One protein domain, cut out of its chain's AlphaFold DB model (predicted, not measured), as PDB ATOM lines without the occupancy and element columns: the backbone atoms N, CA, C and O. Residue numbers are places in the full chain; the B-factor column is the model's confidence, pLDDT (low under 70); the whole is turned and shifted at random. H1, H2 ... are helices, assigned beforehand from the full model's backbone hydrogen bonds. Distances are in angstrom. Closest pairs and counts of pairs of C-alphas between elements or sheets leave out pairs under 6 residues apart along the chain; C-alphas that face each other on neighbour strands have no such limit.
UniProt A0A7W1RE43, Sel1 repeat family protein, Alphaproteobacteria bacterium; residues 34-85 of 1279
ATOM      1  N   GLN A  34      95.820 125.078 137.232       69.75
ATOM      2  CA  GLN A  34      94.824 124.156 136.651       69.75
ATOM      3  C   GLN A  34      94.854 122.783 137.320       69.75
ATOM      4  O   GLN A  34      93.803 122.177 137.532       69.75
ATOM      5  N   ARG A  35      96.045 122.330 137.716       73.62
ATOM      6  CA  ARG A  35      96.196 121.111 138.511       73.62
ATOM      7  C   ARG A  35      95.602 121.281 139.911       73.62
ATOM      8  O   ARG A  35      94.835 120.426 140.344       73.62
ATOM      9  N   GLN A  36      95.895 122.397 140.587       71.44
ATOM     10  CA  GLN A  36      95.301 122.716 141.891       71.44
ATOM     11  C   GLN A  36      93.772 122.820 141.813       71.44
ATOM     12  O   GLN A  36      93.084 122.343 142.710       71.44
ATOM     13  N   PHE A  37      93.227 123.371 140.727       78.81
ATOM     14  CA  PHE A  37      91.786 123.423 140.488       78.81
ATOM     15  C   PHE A  37      91.163 122.028 140.305       78.81
ATOM     16  O   PHE A  37      90.127 121.745 140.907       78.81
ATOM     17  N   GLN A  38      91.799 121.120 139.553       78.06
ATOM     18  CA  GLN A  38      91.312 119.739 139.417       78.06
ATOM     19  C   GLN A  38      91.400 118.936 140.722       78.06
ATOM     20  O   GLN A  38      90.441 118.248 141.074       78.06
ATOM     21  N   GLU A  39      92.505 119.047 141.465       79.25
ATOM     22  CA  GLU A  39      92.651 118.417 142.788       79.25
ATOM     23  C   GLU A  39      91.564 118.921 143.758       79.25
ATOM     24  O   GLU A  39      91.022 118.165 144.567       79.25
ATOM     25  N   MET A  40      91.173 120.187 143.624       80.25
ATOM     26  CA  MET A  40      90.134 120.810 144.431       80.25
ATOM     27  C   MET A  40      88.710 120.380 144.051       80.25
ATOM     28  O   MET A  40      87.874 120.218 144.941       80.25
ATOM     29  N   ILE A  41      88.434 120.145 142.762       81.00
ATOM     30  CA  ILE A  41      87.178 119.521 142.312       81.00
ATOM     31  C   ILE A  41      87.073 118.107 142.886       81.00
ATOM     32  O   ILE A  41      86.032 117.764 143.440       81.00
ATOM     33  N   GLN A  42      88.151 117.318 142.839       81.88
ATOM     34  CA  GLN A  42      88.165 115.964 143.407       81.88
ATOM     35  C   GLN A  42      87.925 115.971 144.921       81.88
ATOM     36  O   GLN A  42      87.155 115.156 145.426       81.88
ATOM     37  N   ALA A  43      88.529 116.914 145.652       81.62
ATOM     38  CA  ALA A  43      88.285 117.081 147.083       81.62
ATOM     39  C   ALA A  43      86.829 117.488 147.385       81.62
ATOM     40  O   ALA A  43      86.215 116.953 148.309       81.62
ATOM     41  N   ALA A  44      86.248 118.385 146.581       80.25
ATOM     42  CA  ALA A  44      84.846 118.785 146.703       80.25
ATOM     43  C   ALA A  44      83.876 117.628 146.376       80.25
ATOM     44  O   ALA A  44      82.894 117.430 147.089       80.25
ATOM     45  N   GLU A  45      84.166 116.818 145.352       79.44
ATOM     46  CA  GLU A  45      83.393 115.615 145.002       79.44
ATOM     47  C   GLU A  45      83.521 114.500 146.051       79.44
ATOM     48  O   GLU A  45      82.570 113.750 146.270       79.44
ATOM     49  N   ALA A  46      84.652 114.432 146.759       79.38
ATOM     50  CA  ALA A  46      84.848 113.555 147.914       79.38
ATOM     51  C   ALA A  46      84.113 114.032 149.186       79.38
ATOM     52  O   ALA A  46      84.169 113.356 150.216       79.38
ATOM     53  N   GLY A  47      83.409 115.170 149.128       77.06
ATOM     54  CA  GLY A  47      82.598 115.702 150.223       77.06
ATOM     55  C   GLY A  47      83.335 116.638 151.186       77.06
ATOM     56  O   GLY A  47      82.813 116.918 152.266       77.06
ATOM     57  N   ASP A  48      84.527 117.142 150.836       86.69
ATOM     58  CA  ASP A  48      85.216 118.148 151.651       86.69
ATOM     59  C   ASP A  48      84.485 119.502 151.586       86.69
ATOM     60  O   ASP A  48      84.523 120.238 150.597       86.69
ATOM     61  N   VAL A  49      83.846 119.855 152.700       84.94
ATOM     62  CA  VAL A  49      83.064 121.084 152.873       84.94
ATOM     63  C   VAL A  49      83.916 122.354 152.685       84.94
ATOM     64  O   VAL A  49      83.418 123.364 152.182       84.94
ATOM     65  N   ALA A  50      85.196 122.338 153.078       83.44
ATOM     66  CA  ALA A  50      86.094 123.482 152.903       83.44
ATOM     67  C   ALA A  50      86.523 123.639 151.437       83.44
ATOM     68  O   ALA A  50      86.591 124.769 150.941       83.44
ATOM     69  N   ALA A  51      86.741 122.519 150.738       83.69
ATOM     70  CA  ALA A  51      86.976 122.517 149.299       83.69
ATOM     71  C   ALA A  51      85.750 123.054 148.543       83.69
ATOM     72  O   ALA A  51      85.908 123.963 147.734       83.69
ATOM     73  N   CYS A  52      84.529 122.614 148.879       84.81
ATOM     74  CA  CYS A  52      83.284 123.133 148.296       84.81
ATOM     75  C   CYS A  52      83.137 124.659 148.453       84.81
ATOM     76  O   CYS A  52      82.846 125.357 147.484       84.81
ATOM     77  N   LEU A  53      83.393 125.210 149.647       86.12
ATOM     78  CA  LEU A  53      83.285 126.656 149.886       86.12
ATOM     79  C   LEU A  53      84.276 127.458 149.034       86.12
ATOM     80  O   LEU A  53      83.921 128.478 148.442       86.12
ATOM     81  N   LYS A  54      85.535 127.015 148.989       86.00
ATOM     82  CA  LYS A  54      86.583 127.727 148.255       86.00
ATOM     83  C   LYS A  54      86.411 127.549 146.734       86.00
ATOM     84  O   LYS A  54      86.650 128.498 145.996       86.00
ATOM     85  N   LEU A  55      85.886 126.411 146.269       84.44
ATOM     86  CA  LEU A  55      85.528 126.202 144.862       84.44
ATOM     87  C   LEU A  55      84.370 127.123 144.440       84.44
ATOM     88  O   LEU A  55      84.437 127.732 143.376       84.44
ATOM     89  N   GLY A  56      83.361 127.307 145.304       85.56
ATOM     90  CA  GLY A  56      82.283 128.278 145.095       85.56
ATOM     91  C   GLY A  56      82.797 129.714 144.915       85.56
ATOM     92  O   GLY A  56      82.425 130.380 143.950       85.56
ATOM     93  N   LYS A  57      83.739 130.155 145.766       85.50
ATOM     94  CA  LYS A  57      84.397 131.478 145.652       85.50
ATOM     95  C   LYS A  57      85.205 131.624 144.364       85.50
ATOM     96  O   LYS A  57      85.204 132.700 143.759       85.50
ATOM     97  N   ASN A  58      85.878 130.555 143.937       86.62
ATOM     98  CA  ASN A  58      86.679 130.554 142.716       86.62
ATOM     99  C   ASN A  58      85.800 130.617 141.460       86.62
ATOM    100  O   ASN A  58      86.118 131.389 140.559       86.62
ATOM    101  N   TYR A  59      84.675 129.894 141.425       84.62
ATOM    102  CA  TYR A  59      83.674 129.996 140.357       84.62
ATOM    103  C   TYR A  59      82.952 131.355 140.342       84.62
ATOM    104  O   TYR A  59      82.679 131.885 139.270       84.62
ATOM    105  N   GLU A  60      82.682 131.979 141.493       82.62
ATOM    106  CA  GLU A  60      82.046 133.305 141.533       82.62
ATOM    107  C   GLU A  60      82.949 134.409 140.956       82.62
ATOM    108  O   GLU A  60      82.481 135.315 140.257       82.62
ATOM    109  N   ASN A  61      84.253 134.332 141.236       81.50
ATOM    110  CA  ASN A  61      85.210 135.394 140.922       81.50
ATOM    111  C   ASN A  61      86.127 135.086 139.725       81.50
ATOM    112  O   ASN A  61      86.814 135.989 139.254       81.50
ATOM    113  N   GLY A  62      86.128 133.852 139.210       80.44
ATOM    114  CA  GLY A  62      87.023 133.407 138.137       80.44
ATOM    115  C   GLY A  62      88.497 133.323 138.564       80.44
ATOM    116  O   GLY A  62      89.372 133.825 137.860       80.44
ATOM    117  N   LEU A  63      88.768 132.766 139.750       76.94
ATOM    118  CA  LEU A  63      90.103 132.709 140.379       76.94
ATOM    119  C   LEU A  63      90.738 131.306 140.281       76.94
ATOM    120  O   LEU A  63      90.048 130.324 140.024       76.94
ATOM    121  N   ASP A  64      92.057 131.202 140.486       66.19
ATOM    122  CA  ASP A  64      92.836 129.943 140.495       66.19
ATOM    123  C   ASP A  64      92.671 129.055 139.240       66.19
ATOM    124  O   ASP A  64      92.679 127.831 139.312       66.19
ATOM    125  N   GLY A  65      92.515 129.667 138.059       64.56
ATOM    126  CA  GLY A  65      92.345 128.944 136.788       64.56
ATOM    127  C   GLY A  65      90.906 128.507 136.480       64.56
ATOM    128  O   GLY A  65      90.682 127.861 135.457       64.56
ATOM    129  N   CYS A  66      89.943 128.888 137.325       75.69
ATOM    130  CA  CYS A  66      88.516 128.615 137.175       75.69
ATOM    131  C   CYS A  66      87.806 129.662 136.285       75.69
ATOM    132  O   CYS A  66      88.049 130.862 136.459       75.69
ATOM    133  N   PRO A  67      86.906 129.273 135.357       75.56
ATOM    134  CA  PRO A  67      86.030 130.225 134.679       75.56
ATOM    135  C   PRO A  67      84.971 130.778 135.641       75.56
ATOM    136  O   PRO A  67      84.473 130.077 136.518       75.56
ATOM    137  N   LYS A  68      84.584 132.043 135.448       79.94
ATOM    138  CA  LYS A  68      83.488 132.642 136.212       79.94
ATOM    139  C   LYS A  68      82.151 131.996 135.818       79.94
ATOM    140  O   LYS A  68      81.691 132.206 134.698       79.94
ATOM    141  N   ASP A  69      81.538 131.247 136.732       80.25
ATOM    142  CA  ASP A  69      80.276 130.516 136.550       80.25
ATOM    143  C   ASP A  69      79.450 130.552 137.849       80.25
ATOM    144  O   ASP A  69      79.775 129.914 138.852       80.25
ATOM    145  N   LEU A  70      78.369 131.332 137.842       73.81
ATOM    146  CA  LEU A  70      77.549 131.563 139.033       73.81
ATOM    147  C   LEU A  70      76.650 130.368 139.388       73.81
ATOM    148  O   LEU A  70      76.310 130.198 140.560       73.81
ATOM    149  N   ASP A  71      76.304 129.518 138.418       74.31
ATOM    150  CA  ASP A  71      75.485 128.327 138.656       74.31
ATOM    151  C   ASP A  71      76.311 127.239 139.347       74.31
ATOM    152  O   ASP A  71      75.854 126.614 140.312       74.31
ATOM    153  N   GLN A  72      77.569 127.067 138.923       79.44
ATOM    154  CA  GLN A  72      78.515 126.214 139.642       79.44
ATOM    155  C   GLN A  72      78.851 126.797 141.016       79.44
ATOM    156  O   GLN A  72      78.829 126.058 142.002       79.44
ATOM    157  N   ALA A  73      79.068 128.114 141.123       81.31
ATOM    158  CA  ALA A  73      79.290 128.764 142.414       81.31
ATOM    159  C   ALA A  73      78.148 128.465 143.399       81.31
ATOM    160  O   ALA A  73      78.395 127.986 144.507       81.31
ATOM    161  N   ARG A  74      76.890 128.635 142.968       80.69
ATOM    162  CA  ARG A  74      75.693 128.316 143.761       80.69
ATOM    163  C   ARG A  74      75.658 126.849 144.191       80.69
ATOM    164  O   ARG A  74      75.386 126.573 145.357       80.69
ATOM    165  N   LYS A  75      75.940 125.908 143.284       81.81
ATOM    166  CA  LYS A  75      75.958 124.467 143.590       81.81
ATOM    167  C   LYS A  75      76.960 124.138 144.699       81.81
ATOM    168  O   LYS A  75      76.605 123.467 145.668       81.81
ATOM    169  N   TYR A  76      78.197 124.614 144.582       83.31
ATOM    170  CA  TYR A  76      79.237 124.326 145.572       83.31
ATOM    171  C   TYR A  76      79.023 125.081 146.889       83.31
ATOM    172  O   TYR A  76      79.305 124.532 147.957       83.31
ATOM    173  N   TYR A  77      78.438 126.281 146.848       84.31
ATOM    174  CA  TYR A  77      77.995 126.962 148.061       84.31
ATOM    175  C   TYR A  77      76.838 126.236 148.763       84.31
ATOM    176  O   TYR A  77      76.853 126.164 149.987       84.31
ATOM    177  N   LEU A  78      75.883 125.634 148.040       82.19
ATOM    178  CA  LEU A  78      74.831 124.796 148.643       82.19
ATOM    179  C   LEU A  78      75.422 123.583 149.368       82.19
ATOM    180  O   LEU A  78      75.094 123.359 150.531       82.19
ATOM    181  N   LEU A  79      76.357 122.869 148.739       82.19
ATOM    182  CA  LEU A  79      77.050 121.734 149.365       82.19
ATOM    183  C   LEU A  79      77.845 122.160 150.611       82.19
ATOM    184  O   LEU A  79      77.819 121.490 151.644       82.19
ATOM    185  N   ALA A  80      78.527 123.307 150.550       84.12
ATOM    186  CA  ALA A  80      79.248 123.850 151.698       84.12
ATOM    187  C   ALA A  80      78.307 124.311 152.834       84.12
ATOM    188  O   ALA A  80      78.650 124.198 154.017       84.12
ATOM    189  N   ALA A  81      77.120 124.813 152.487       82.25
ATOM    190  CA  ALA A  81      76.084 125.222 153.428       82.25
ATOM    191  C   ALA A  81      75.428 124.010 154.115       82.25
ATOM    192  O   ALA A  81      75.269 124.018 155.338       82.25
ATOM    193  N   GLU A  82      75.137 122.934 153.377       81.12
ATOM    194  CA  GLU A  82      74.673 121.649 153.932       81.12
ATOM    195  C   GLU A  82      75.693 121.059 154.920       81.12
ATOM    196  O   GLU A  82      75.315 120.540 155.970       81.12
ATOM    197  N   GLY A  83      76.991 121.250 154.657       77.00
ATOM    198  CA  GLY A  83      78.083 120.931 155.583       77.00
ATOM    199  C   GLY A  83      78.252 121.895 156.773       77.00
ATOM    200  O   GLY A  83      79.199 121.756 157.548       77.00
ATOM    201  N   GLY A  84      77.364 122.881 156.941       79.38
ATOM    202  CA  GLY A  84      77.279 123.743 158.124       79.38
ATOM    203  C   GLY A  84      78.182 124.984 158.136       79.38
ATOM    204  O   GLY A  84      78.302 125.620 159.186       79.38
ATOM    205  N   LYS A  85      78.816 125.365 157.016       82.44
ATOM    206  CA  LYS A  85      79.676 126.564 156.950       82.44
ATOM    207  C   LYS A  85      78.855 127.851 156.828       82.44
ATOM    208  O   LYS A  85      78.230 128.096 155.802       82.44
TER     209      LYS A  85
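AT A GLANCE: This is residues 34 to 85 of the 1279 residues of the protein "Sel1 repeat family protein" of Alphaproteobacteria bacterium (UniProt A0A7W1RE43). Look for a helical hairpin, H2 and H3 side by side, with a third helix, H1, splayed away from H2 like the other arm of a V. H1 and H2 meet near the last residues of H1, and the link from H2 to H3, residues 62 to 69, turns the chain back near the open end of that V. The printed part has 52 residues with three named helices, in the order H1, H2, H3, and no named strand, and its class is all helix. The whole is compact, with a radius of gyration of the C-alphas of 9.7 A, and spans 26 by 20 by 13 A along its three main axes.

HOW THE PARTS SIT: Start at the first printed residue, where H1, residues 34 to 45, begins. After a tight link of 3 residues you reach H2, residues 49 to 61. H1 touches H2 with residues 40 to 44 alone, and H2 touches H1 with residues 50 to 55 alone. The closest C-alphas of the two are those of Ala 44 and Cys 52, 4.9 A apart. Their lines stand at a steep tilt of 49 degrees, and they run opposite ways. Go on through a short link of 8 residues to H3, residues 70 to 82. H2 and H3 form a helical hairpin: they touch, with 26 pairs of C-alphas within 8 A, and run opposite ways at a shallow tilt of 22 degrees. Their closest C-alphas are those of Gly 56 and Ala 73, 4.0 A apart. H1 and H3 are close but not clearly touching, and their closest C-alphas, those of Ala 44 and Tyr 76, are 8.0 A apart. In the backbones of H1, H2 and H3, every O i to N i+4 pair is within hydrogen-bond range.

IN THESE COORDINATES: Find C-alpha 34 at (94.824, 124.156, 136.651); from there H1 runs 16.5 A to C-alpha 45. Find C-alpha 49 at (83.064, 121.084, 152.873), where H2 begins; it runs 18.8 A to C-alpha 61. H3 runs 18.1 A from C-alpha 70 to C-alpha 82, which you find at (74.673, 121.649, 153.932).

THE WHOLE: The two C-alphas farthest apart are those of Gln 34 and Gly 84, 27.7 A. The printed part runs from 34 to 85 with no cut, and neither of the links between its helices is long. The B-factor column gives a mean pLDDT of the printed part of 80.1, and the model's confidence is under 70 at residue 34 and residues 64 to 65.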